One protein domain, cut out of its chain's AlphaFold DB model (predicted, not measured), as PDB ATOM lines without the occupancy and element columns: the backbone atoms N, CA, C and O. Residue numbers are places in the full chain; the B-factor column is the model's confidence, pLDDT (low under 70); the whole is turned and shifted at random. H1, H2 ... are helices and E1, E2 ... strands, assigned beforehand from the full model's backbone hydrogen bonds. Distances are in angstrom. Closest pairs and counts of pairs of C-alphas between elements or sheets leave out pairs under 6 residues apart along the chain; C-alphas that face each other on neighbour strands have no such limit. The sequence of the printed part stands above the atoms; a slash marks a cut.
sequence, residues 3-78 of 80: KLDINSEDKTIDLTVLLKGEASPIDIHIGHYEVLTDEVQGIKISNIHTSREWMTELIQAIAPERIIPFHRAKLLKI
ATOM      1  N   LYS A   3     207.645 195.494 136.950       93.56
ATOM      2  CA  LYS A   3     207.153 194.571 135.929       93.56
ATOM      3  C   LYS A   3     205.860 193.957 136.445       93.56
ATOM      4  O   LYS A   3     205.768 193.689 137.639       93.56
ATOM      5  N   LEU A   4     204.889 193.783 135.559       93.25
ATOM      6  CA  LEU A   4     203.571 193.245 135.865       93.25
ATOM      7  C   LEU A   4     203.179 192.285 134.744       93.25
ATOM      8  O   LEU A   4     203.179 192.685 133.581       93.25
ATOM      9  N   ASP A   5     202.840 191.061 135.117       94.81
ATOM     10  CA  ASP A   5     202.273 190.037 134.252       94.81
ATOM     11  C   ASP A   5     200.915 189.614 134.824       94.81
ATOM     12  O   ASP A   5     200.750 189.481 136.038       94.81
ATOM     13  N   ILE A   6     199.919 189.480 133.954       93.88
ATOM     14  CA  ILE A   6     198.552 189.125 134.327       93.88
ATOM     15  C   ILE A   6     198.149 187.932 133.477       93.88
ATOM     16  O   ILE A   6     197.906 188.064 132.275       93.88
ATOM     17  N   ASN A   7     197.989 186.784 134.125       93.44
ATOM     18  CA  ASN A   7     197.469 185.595 133.484       93.44
ATOM     19  C   ASN A   7     195.950 185.546 133.675       93.44
ATOM     20  O   ASN A   7     195.430 185.276 134.759       93.44
ATOM     21  N   SER A   8     195.224 185.836 132.597       91.50
ATOM     22  CA  SER A   8     193.760 185.885 132.631       91.50
ATOM     23  C   SER A   8     193.075 184.523 132.525       91.50
ATOM     24  O   SER A   8     191.882 184.448 132.844       91.50
ATOM     25  N   GLU A   9     193.808 183.486 132.119       94.31
ATOM     26  CA  GLU A   9     193.353 182.095 132.073       94.31
ATOM     27  C   GLU A   9     193.395 181.490 133.480       94.31
ATOM     28  O   GLU A   9     192.357 181.091 134.002       94.31
ATOM     29  N   ASP A  10     194.550 181.578 134.145       95.50
ATOM     30  CA  ASP A  10     194.762 181.033 135.494       95.50
ATOM     31  C   ASP A  10     194.309 181.976 136.620       95.50
ATOM     32  O   ASP A  10     194.299 181.605 137.793       95.50
ATOM     33  N   LYS A  11     193.917 183.209 136.279       95.94
ATOM     34  CA  LYS A  11     193.552 184.271 137.232       95.94
ATOM     35  C   LYS A  11     194.652 184.563 138.255       95.94
ATOM     36  O   LYS A  11     194.367 184.770 139.437       95.94
ATOM     37  N   THR A  12     195.894 184.659 137.792       96.62
ATOM     38  CA  THR A  12     197.062 185.011 138.612       96.62
ATOM     39  C   THR A  12     197.699 186.326 138.164       96.62
ATOM     40  O   THR A  12     197.470 186.813 137.052       96.62
ATOM     41  N   ILE A  13     198.474 186.940 139.059       95.25
ATOM     42  CA  ILE A  13     199.256 188.147 138.766       95.25
ATOM     43  C   ILE A  13     200.659 187.959 139.330       95.25
ATOM     44  O   ILE A  13     200.812 187.681 140.518       95.25
ATOM     45  N   ASP A  14     201.668 188.203 138.504       97.19
ATOM     46  CA  ASP A  14     203.068 188.237 138.914       97.19
ATOM     47  C   ASP A  14     203.606 189.656 138.776       97.19
ATOM     48  O   ASP A  14     203.385 190.344 137.776       97.19
ATOM     49  N   LEU A  15     204.308 190.133 139.799       95.31
ATOM     50  CA  LEU A  15     204.883 191.468 139.782       95.31
ATOM     51  C   LEU A  15     206.258 191.517 140.432       95.31
ATOM     52  O   LEU A  15     206.477 191.001 141.522       95.31
ATOM     53  N   THR A  16     207.180 192.202 139.763       96.31
ATOM     54  CA  THR A  16     208.533 192.454 140.264       96.31
ATOM     55  C   THR A  16     208.698 193.947 140.465       96.31
ATOM     56  O   THR A  16     208.589 194.727 139.514       96.31
ATOM     57  N   VAL A  17     209.006 194.367 141.690       94.50
ATOM     58  CA  VAL A  17     209.193 195.778 142.033       94.50
ATOM     59  C   VAL A  17     210.521 196.004 142.747       94.50
ATOM     60  O   VAL A  17     210.832 195.369 143.749       94.50
ATOM     61  N   LEU A  18     211.316 196.953 142.251       93.75
ATOM     62  CA  LEU A  18     212.466 197.479 142.991       93.75
ATOM     63  C   LEU A  18     212.027 198.703 143.796       93.75
ATOM     64  O   LEU A  18     211.798 199.769 143.214       93.75
ATOM     65  N   LEU A  19     211.907 198.541 145.115       89.88
ATOM     66  CA  LEU A  19     211.571 199.625 146.038       89.88
ATOM     67  C   LEU A  19     212.809 200.462 146.380       89.88
ATOM     68  O   LEU A  19     213.938 199.975 146.419       89.88
ATOM     69  N   LYS A  20     212.598 201.751 146.656       90.88
ATOM     70  CA  LYS A  20     213.673 202.637 147.111       90.88
ATOM     71  C   LYS A  20     214.188 202.158 148.473       90.88
ATOM     72  O   LYS A  20     213.405 202.029 149.405       90.88
ATOM     73  N   GLY A  21     215.500 201.967 148.584       91.62
ATOM     74  CA  GLY A  21     216.142 201.463 149.802       91.62
ATOM     75  C   GLY A  21     216.317 199.945 149.826       91.62
ATOM     76  O   GLY A  21     217.000 199.446 150.712       91.62
ATOM     77  N   GLU A  22     215.772 199.225 148.842       90.94
ATOM     78  CA  GLU A  22     215.997 197.791 148.706       90.94
ATOM     79  C   GLU A  22     217.209 197.483 147.828       90.94
ATOM     80  O   GLU A  22     217.411 198.097 146.779       90.94
ATOM     81  N   ALA A  23     218.011 196.509 148.261       92.62
ATOM     82  CA  ALA A  23     219.201 196.064 147.532       92.62
ATOM     83  C   ALA A  23     218.860 195.191 146.311       92.62
ATOM     84  O   ALA A  23     219.644 195.109 145.367       92.62
ATOM     85  N   SER A  24     217.696 194.543 146.327       94.50
ATOM     86  CA  SER A  24     217.216 193.660 145.266       94.50
ATOM     87  C   SER A  24     215.710 193.834 145.040       94.50
ATOM     88  O   SER A  24     214.995 194.243 145.964       94.50
ATOM     89  N   PRO A  25     215.211 193.531 143.826       96.25
ATOM     90  CA  PRO A  25     213.781 193.520 143.553       96.25
ATOM     91  C   PRO A  25     213.025 192.549 144.464       96.25
ATOM     92  O   PRO A  25     213.567 191.550 144.934       96.25
ATOM     93  N   ILE A  26     211.759 192.866 144.697       96.06
ATOM     94  CA  ILE A  26     210.808 192.006 145.384       96.06
ATOM     95  C   ILE A  26     209.893 191.429 144.315       96.06
ATOM     96  O   ILE A  26     209.276 192.186 143.561       96.06
ATOM     97  N   ASP A  27     209.811 190.108 144.279       97.56
ATOM     98  CA  ASP A  27     208.874 189.379 143.439       97.56
ATOM     99  C   ASP A  27     207.644 189.060 144.276       97.56
ATOM    100  O   ASP A  27     207.755 188.694 145.448       97.56
ATOM    101  N   ILE A  28     206.469 189.263 143.702       96.44
ATOM    102  CA  ILE A  28     205.187 189.076 144.363       96.44
ATOM    103  C   ILE A  28     204.306 188.286 143.407       96.44
ATOM    104  O   ILE A  28     204.113 188.682 142.260       96.44
ATOM    105  N   HIS A  29     203.764 187.189 143.913       97.62
ATOM    106  CA  HIS A  29     202.823 186.322 143.230       97.62
ATOM    107  C   HIS A  29     201.457 186.440 143.904       97.62
ATOM    108  O   HIS A  29     201.329 186.284 145.120       97.62
ATOM    109  N   ILE A  30     200.428 186.724 143.117       96.88
ATOM    110  CA  ILE A  30     199.031 186.718 143.538       96.88
ATOM    111  C   ILE A  30     198.405 185.473 142.922       96.88
ATOM    112  O   ILE A  30     198.160 185.430 141.714       96.88
ATOM    113  N   GLY A  31     198.144 184.471 143.761       96.62
ATOM    114  CA  GLY A  31     197.640 183.178 143.299       96.62
ATOM    115  C   GLY A  31     196.166 183.178 142.896       96.62
ATOM    116  O   GLY A  31     195.703 182.193 142.332       96.62
ATOM    117  N   HIS A  32     195.416 184.243 143.191       96.25
ATOM    118  CA  HIS A  32     194.052 184.398 142.700       96.25
ATOM    119  C   HIS A  32     193.622 185.869 142.641       96.25
ATOM    120  O   HIS A  32     193.803 186.616 143.611       96.25
ATOM    121  N   TYR A  33     192.989 186.264 141.533       94.69
ATOM    122  CA  TYR A  33     192.285 187.536 141.421       94.69
ATOM    123  C   TYR A  33     190.878 187.403 140.821       94.69
ATOM    124  O   TYR A  33     190.625 186.604 139.921       94.69
ATOM    125  N   GLU A  34     189.981 188.277 141.271       93.69
ATOM    126  CA  GLU A  34     188.612 188.405 140.774       93.69
ATOM    127  C   GLU A  34     188.330 189.863 140.395       93.69
ATOM    128  O   GLU A  34     188.673 190.791 141.131       93.69
ATOM    129  N   VAL A  35     187.706 190.076 139.234       90.44
ATOM    130  CA  VAL A  35     187.251 191.406 138.812       90.44
ATOM    131  C   VAL A  35     185.847 191.635 139.353       90.44
ATOM    132  O   VAL A  35     184.916 190.930 138.981       90.44
ATOM    133  N   LEU A  36     185.704 192.651 140.195       90.94
ATOM    134  CA  LEU A  36     184.435 193.066 140.774       90.94
ATOM    135  C   LEU A  36     183.831 194.177 139.909       90.94
ATOM    136  O   LEU A  36     184.469 195.213 139.689       90.94
ATOM    137  N   THR A  37     182.610 193.970 139.418       84.50
ATOM    138  CA  THR A  37     181.898 194.920 138.539       84.50
ATOM    139  C   THR A  37     180.702 195.607 139.193       84.50
ATOM    140  O   THR A  37     180.142 196.528 138.596       84.50
ATOM    141  N   ASP A  38     180.346 195.196 140.410       84.50
ATOM    142  CA  ASP A  38     179.118 195.612 141.091       84.50
ATOM    143  C   ASP A  38     179.366 196.832 142.008       84.50
ATOM    144  O   ASP A  38     180.030 197.786 141.600       84.50
ATOM    145  N   GLU A  39     178.846 196.837 143.244       76.94
ATOM    146  CA  GLU A  39     178.882 197.993 144.163       76.94
ATOM    147  C   GLU A  39     180.290 198.560 144.404       76.94
ATOM    148  O   GLU A  39     180.471 199.771 144.562       76.94
ATOM    149  N   VAL A  40     181.307 197.693 144.396       79.44
ATOM    150  CA  VAL A  40     182.715 198.081 144.474       79.44
ATOM    151  C   VAL A  40     183.421 197.624 143.209       79.44
ATOM    152  O   VAL A  40     183.853 196.482 143.098       79.44
ATOM    153  N   GLN A  41     183.591 198.546 142.266       87.00
ATOM    154  CA  GLN A  41     184.365 198.277 141.059       87.00
ATOM    155  C   GLN A  41     185.864 198.192 141.379       87.00
ATOM    156  O   GLN A  41     186.488 199.181 141.795       87.00
ATOM    157  N   GLY A  42     186.464 197.021 141.175       89.06
ATOM    158  CA  GLY A  42     187.868 196.791 141.507       89.06
ATOM    159  C   GLY A  42     188.356 195.378 141.230       89.06
ATOM    160  O   GLY A  42     187.710 194.599 140.538       89.06
ATOM    161  N   ILE A  43     189.519 195.059 141.790       90.56
ATOM    162  CA  ILE A  43     190.098 193.715 141.754       90.56
ATOM    163  C   ILE A  43     190.226 193.216 143.184       90.56
ATOM    164  O   ILE A  43     190.874 193.864 144.009       90.56
ATOM    165  N   LYS A  44     189.618 192.072 143.476       93.06
ATOM    166  CA  LYS A  44     189.866 191.308 144.695       93.06
ATOM    167  C   LYS A  44     191.091 190.434 144.457       93.06
ATOM    168  O   LYS A  44     191.139 189.732 143.454       93.06
ATOM    169  N   ILE A  45     192.081 190.500 145.336       94.12
ATOM    170  CA  ILE A  45     193.294 189.680 145.268       94.12
ATOM    171  C   ILE A  45     193.443 188.873 146.549       94.12
ATOM    172  O   ILE A  45     193.155 189.370 147.640       94.12
ATOM    173  N   SER A  46     193.915 187.642 146.415       95.88
ATOM    174  CA  SER A  46     194.162 186.736 147.534       95.88
ATOM    175  C   SER A  46     195.347 185.820 147.227       95.88
ATOM    176  O   SER A  46     195.926 185.876 146.138       95.88
ATOM    177  N   ASN A  47     195.735 184.999 148.207       95.69
ATOM    178  CA  ASN A  47     196.858 184.069 148.087       95.69
ATOM    179  C   ASN A  47     198.180 184.773 147.711       95.69
ATOM    180  O   ASN A  47     198.905 184.359 146.808       95.69
ATOM    181  N   ILE A  48     198.472 185.889 148.386       95.50
ATOM    182  CA  ILE A  48     199.620 186.748 148.080       95.50
ATOM    183  C   ILE A  48     200.887 186.163 148.706       95.50
ATOM    184  O   ILE A  48     200.946 185.953 149.917       95.50
ATOM    185  N   HIS A  49     201.893 185.931 147.870       96.88
ATOM    186  CA  HIS A  49     203.208 185.419 148.237       96.88
ATOM    187  C   HIS A  49     204.268 186.392 147.746       96.88
ATOM    188  O   HIS A  49     204.143 186.958 146.665       96.88
ATOM    189  N   THR A  50     205.323 186.600 148.525       96.56
ATOM    190  CA  THR A  50     206.435 187.465 148.124       96.56
ATOM    191  C   THR A  50     207.763 186.734 148.268       96.56
ATOM    192  O   THR A  50     207.882 185.815 149.080       96.56
ATOM    193  N   SER A  51     208.791 187.169 147.540       96.81
ATOM    194  CA  SER A  51     210.149 186.621 147.646       96.81
ATOM    195  C   SER A  51     210.809 186.863 149.008       96.81
ATOM    196  O   SER A  51     211.908 186.366 149.253       96.81
ATOM    197  N   ARG A  52     210.161 187.613 149.912       95.06
ATOM    198  CA  ARG A  52     210.619 187.813 151.288       95.06
ATOM    199  C   ARG A  52     209.566 187.336 152.271       95.06
ATOM    200  O   ARG A  52     208.506 187.935 152.414       95.06
ATOM    201  N   GLU A  53     209.918 186.304 153.015       94.88
ATOM    202  CA  GLU A  53     209.026 185.627 153.956       94.88
ATOM    203  C   GLU A  53     208.298 186.589 154.908       94.88
ATOM    204  O   GLU A  53     207.076 186.559 154.996       94.88
ATOM    205  N   TRP A  54     209.013 187.534 155.527       95.19
ATOM    206  CA  TRP A  54     208.407 188.478 156.473       95.19
ATOM    207  C   TRP A  54     207.301 189.354 155.860       95.19
ATOM    208  O   TRP A  54     206.369 189.731 156.566       95.19
ATOM    209  N   MET A  55     207.380 189.695 154.567       94.62
ATOM    210  CA  MET A  55     206.315 190.450 153.894       94.62
ATOM    211  C   MET A  55     205.109 189.569 153.622       94.62
ATOM    212  O   MET A  55     203.984 190.042 153.762       94.62
ATOM    213  N   THR A  56     205.337 188.307 153.255       95.75
ATOM    214  CA  THR A  56     204.265 187.320 153.109       95.75
ATOM    215  C   THR A  56     203.502 187.202 154.426       95.75
ATOM    216  O   THR A  56     202.308 187.477 154.451       95.75
ATOM    217  N   GLU A  57     204.199 186.940 155.534       96.38
ATOM    218  CA  GLU A  57     203.591 186.843 156.869       96.38
ATOM    219  C   GLU A  57     202.844 188.125 157.268       96.38
ATOM    220  O   GLU A  57     201.713 188.076 157.752       96.38
ATOM    221  N   LEU A  58     203.432 189.299 157.006       95.44
ATOM    222  CA  LEU A  58     202.801 190.584 157.307       95.44
ATOM    223  C   LEU A  58     201.501 190.797 156.517       95.44
ATOM    224  O   LEU A  58     200.506 191.264 157.073       95.44
ATOM    225  N   ILE A  59     201.503 190.474 155.223       93.88
ATOM    226  CA  ILE A  59     200.316 190.584 154.371       93.88
ATOM    227  C   ILE A  59     199.237 189.622 154.862       93.88
ATOM    228  O   ILE A  59     198.095 190.046 155.020       93.88
ATOM    229  N   GLN A  60     199.596 188.375 155.174       93.19
ATOM    230  CA  GLN A  60     198.649 187.384 155.690       93.19
ATOM    231  C   GLN A  60     198.054 187.797 157.045       93.19
ATOM    232  O   GLN A  60     196.867 187.584 157.283       93.19
ATOM    233  N   ALA A  61     198.834 188.452 157.908       94.06
ATOM    234  CA  ALA A  61     198.362 188.934 159.204       94.06
ATOM    235  C   ALA A  61     197.427 190.154 159.109       94.06
ATOM    236  O   ALA A  61     196.527 190.305 159.935       94.06
ATOM    237  N   ILE A  62     197.645 191.049 158.138       92.25
ATOM    238  CA  ILE A  62     196.917 192.328 158.045       92.25
ATOM    239  C   ILE A  62     195.743 192.259 157.066       92.25
ATOM    240  O   ILE A  62     194.680 192.820 157.327       92.25
ATOM    241  N   ALA A  63     195.953 191.645 155.905       87.25
ATOM    242  CA  ALA A  63     195.010 191.633 154.794       87.25
ATOM    243  C   ALA A  63     195.296 190.423 153.879       87.25
ATOM    244  O   ALA A  63     195.839 190.609 152.785       87.25
ATOM    245  N   PRO A  64     194.927 189.195 154.304       87.06
ATOM    246  CA  PRO A  64     195.116 187.977 153.502       87.06
ATOM    247  C   PRO A  64     194.341 188.032 152.176       87.06
ATOM    248  O   PRO A  64     194.697 187.385 151.190       87.06
ATOM    249  N   GLU A  65     193.300 188.864 152.148       92.12
ATOM    250  CA  GLU A  65     192.558 189.255 150.965       92.12
ATOM    251  C   GLU A  65     192.428 190.779 150.913       92.12
ATOM    252  O   GLU A  65     192.262 191.450 151.938       92.12
ATOM    253  N   ARG A  66     192.496 191.346 149.705       89.69
ATOM    254  CA  ARG A  66     192.422 192.793 149.512       89.69
ATOM    255  C   ARG A  66     191.635 193.153 148.266       89.69
ATOM    256  O   ARG A  66     191.890 192.633 147.189       89.69
ATOM    257  N   ILE A  67     190.736 194.124 148.399       90.19
ATOM    258  CA  ILE A  67     190.082 194.762 147.255       90.19
ATOM    259  C   ILE A  67     190.875 196.014 146.884       90.19
ATOM    260  O   ILE A  67     191.113 196.890 147.720       90.19
ATOM    261  N   ILE A  68     191.285 196.102 145.622       87.25
ATOM    262  CA  ILE A  68     191.912 197.273 145.015       87.25
ATOM    263  C   ILE A  68     190.864 197.941 144.119       87.25
ATOM    264  O   ILE A  68     190.610 197.461 143.014       87.25
ATOM    265  N   PRO A  69     190.244 199.051 144.556       86.38
ATOM    266  CA  PRO A  69     189.256 199.743 143.741       86.38
ATOM    267  C   PRO A  69     189.880 200.342 142.477       86.38
ATOM    268  O   PRO A  69     190.962 200.938 142.540       86.38
ATOM    269  N   PHE A  70     189.178 200.300 141.344       80.50
ATOM    270  CA  PHE A  70     189.705 200.835 140.080       80.50
ATOM    271  C   PHE A  70     189.978 202.343 140.118       80.50
ATOM    272  O   PHE A  70     190.929 202.817 139.498       80.50
ATOM    273  N   HIS A  71     189.232 203.109 140.918       74.00
ATOM    274  CA  HIS A  71     189.516 204.536 141.110       74.00
ATOM    275  C   HIS A  71     190.881 204.789 141.785       74.00
ATOM    276  O   HIS A  71     191.465 205.857 141.598       74.00
ATOM    277  N   ARG A  72     191.426 203.802 142.520       65.19
ATOM    278  CA  ARG A  72     192.793 203.814 143.076       65.19
ATOM    279  C   ARG A  72     193.819 203.151 142.154       65.19
ATOM    280  O   ARG A  72     195.008 203.425 142.290       65.19
ATOM    281  N   ALA A  73     193.382 202.364 141.169       59.41
ATOM    282  CA  ALA A  73     194.250 201.725 140.176       59.41
ATOM    283  C   ALA A  73     194.958 202.723 139.238       59.41
ATOM    284  O   ALA A  73     195.906 202.348 138.554       59.41
ATOM    285  N   LYS A  74     194.603 204.020 139.262       51.69
ATOM    286  CA  LYS A  74     195.431 205.087 138.660       51.69
ATOM    287  C   LYS A  74     196.866 205.120 139.215       51.69
ATOM    288  O   LYS A  74     197.753 205.580 138.506       51.69
ATOM    289  N   LEU A  75     197.120 204.583 140.414       46.56
ATOM    290  CA  LEU A  75     198.473 204.411 140.960       46.56
ATOM    291  C   LEU A  75     199.315 203.382 140.182       46.56
ATOM    292  O   LEU A  75     200.533 203.519 140.140       46.56
ATOM    293  N   LEU A  76     198.691 202.414 139.497       44.69
ATOM    294  CA  LEU A  76     199.400 201.460 138.632       44.69
ATOM    295  C   LEU A  76     199.907 202.113 137.335       44.69
ATOM    296  O   LEU A  76     200.865 201.629 136.745       44.69
ATOM    297  N   LYS A  77     199.328 203.254 136.923       39.00
ATOM    298  CA  LYS A  77     199.838 204.071 135.805       39.00
ATOM    299  C   LYS A  77     200.997 204.999 136.188       39.00
ATOM    300  O   LYS A  77     201.560 205.617 135.302       39.00
ATOM    301  N   ILE A  78     201.362 205.123 137.468       37.81
ATOM    302  CA  ILE A  78     202.516 205.949 137.894       37.81
ATOM    303  C   ILE A  78     203.847 205.194 137.700       37.81
ATOM    304  O   ILE A  78     204.922 205.770 137.844       37.81
TER     305      ILE A  78
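Overview. This is residues 3 to 78 of the 80 residues of an uncharacterized protein of Desulfuromonadales bacterium (UniProt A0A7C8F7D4). One twisted sheet of five strands has the helix H1 packed along E4 over one part of it, while the short H2 follows edge strand E5 and lies off the sheet. The loop of residues 19 to 24 sticks out. The printed part has 76 residues, running E1 E2 E3 E4 H1 E5 H2; the antiparallel sheet has the same strand order, E1 to E5. The class is mixed, helices and strands; the whole is compact, with a radius of gyration of the C-alphas of 12.9 A and spans of 40 by 27 by 25 A.

Along the chain. Find C-alpha 3 at (207.153, 194.571, 135.929), where E1, residues 3 to 7, begins. E2 is residues 12 to 17. E3, residues 26 to 36, runs 26.8 A and E4, residues 42 to 50, 21.8 A. H1, residues 53 to 62, spans 14.4 A; then come E5, residues 65 to 69, and H2, residues 73 to 78, ending at C-alpha 78, (202.516, 205.949, 137.894).

Arrangement. Look first at E1 to E4, a meander, each strand the antiparallel neighbour of the one before and each successive pair a hairpin. Within hydrogen-bond range are N 5 and O 14 of E1 and E2, 2.8 A, N 15 and O 28 of E2 and E3, 2.9 A, N 34 and O 44 of E3 and E4, 2.9 A, and N 45 and O 66 of E4 and E5, 2.8 A. E3 bends by 67 degrees at residue 31, and E4 by 72 degrees at residue 47. H1 is on the sheet over E4, at a height over the sheet of 8.5 A, along the strands at 19 degrees to E4 on the local plane; their closest C-alphas, of His 49 and Thr 56, are 5.3 A apart. H2 is not on the sheet and is apart from H1. In H1 every O i to N i+4 pair is within hydrogen-bond range; in H2 0 of 2 are, beside 3 of 3 O i to N i+3 pairs.

Size, cuts and confidence. The two C-alphas farthest apart, of Ala 23 and Asp 38, are 40.6 A apart. The printed part has no cut and no long link. The model's confidence is low at residues 72 to 78, under 70.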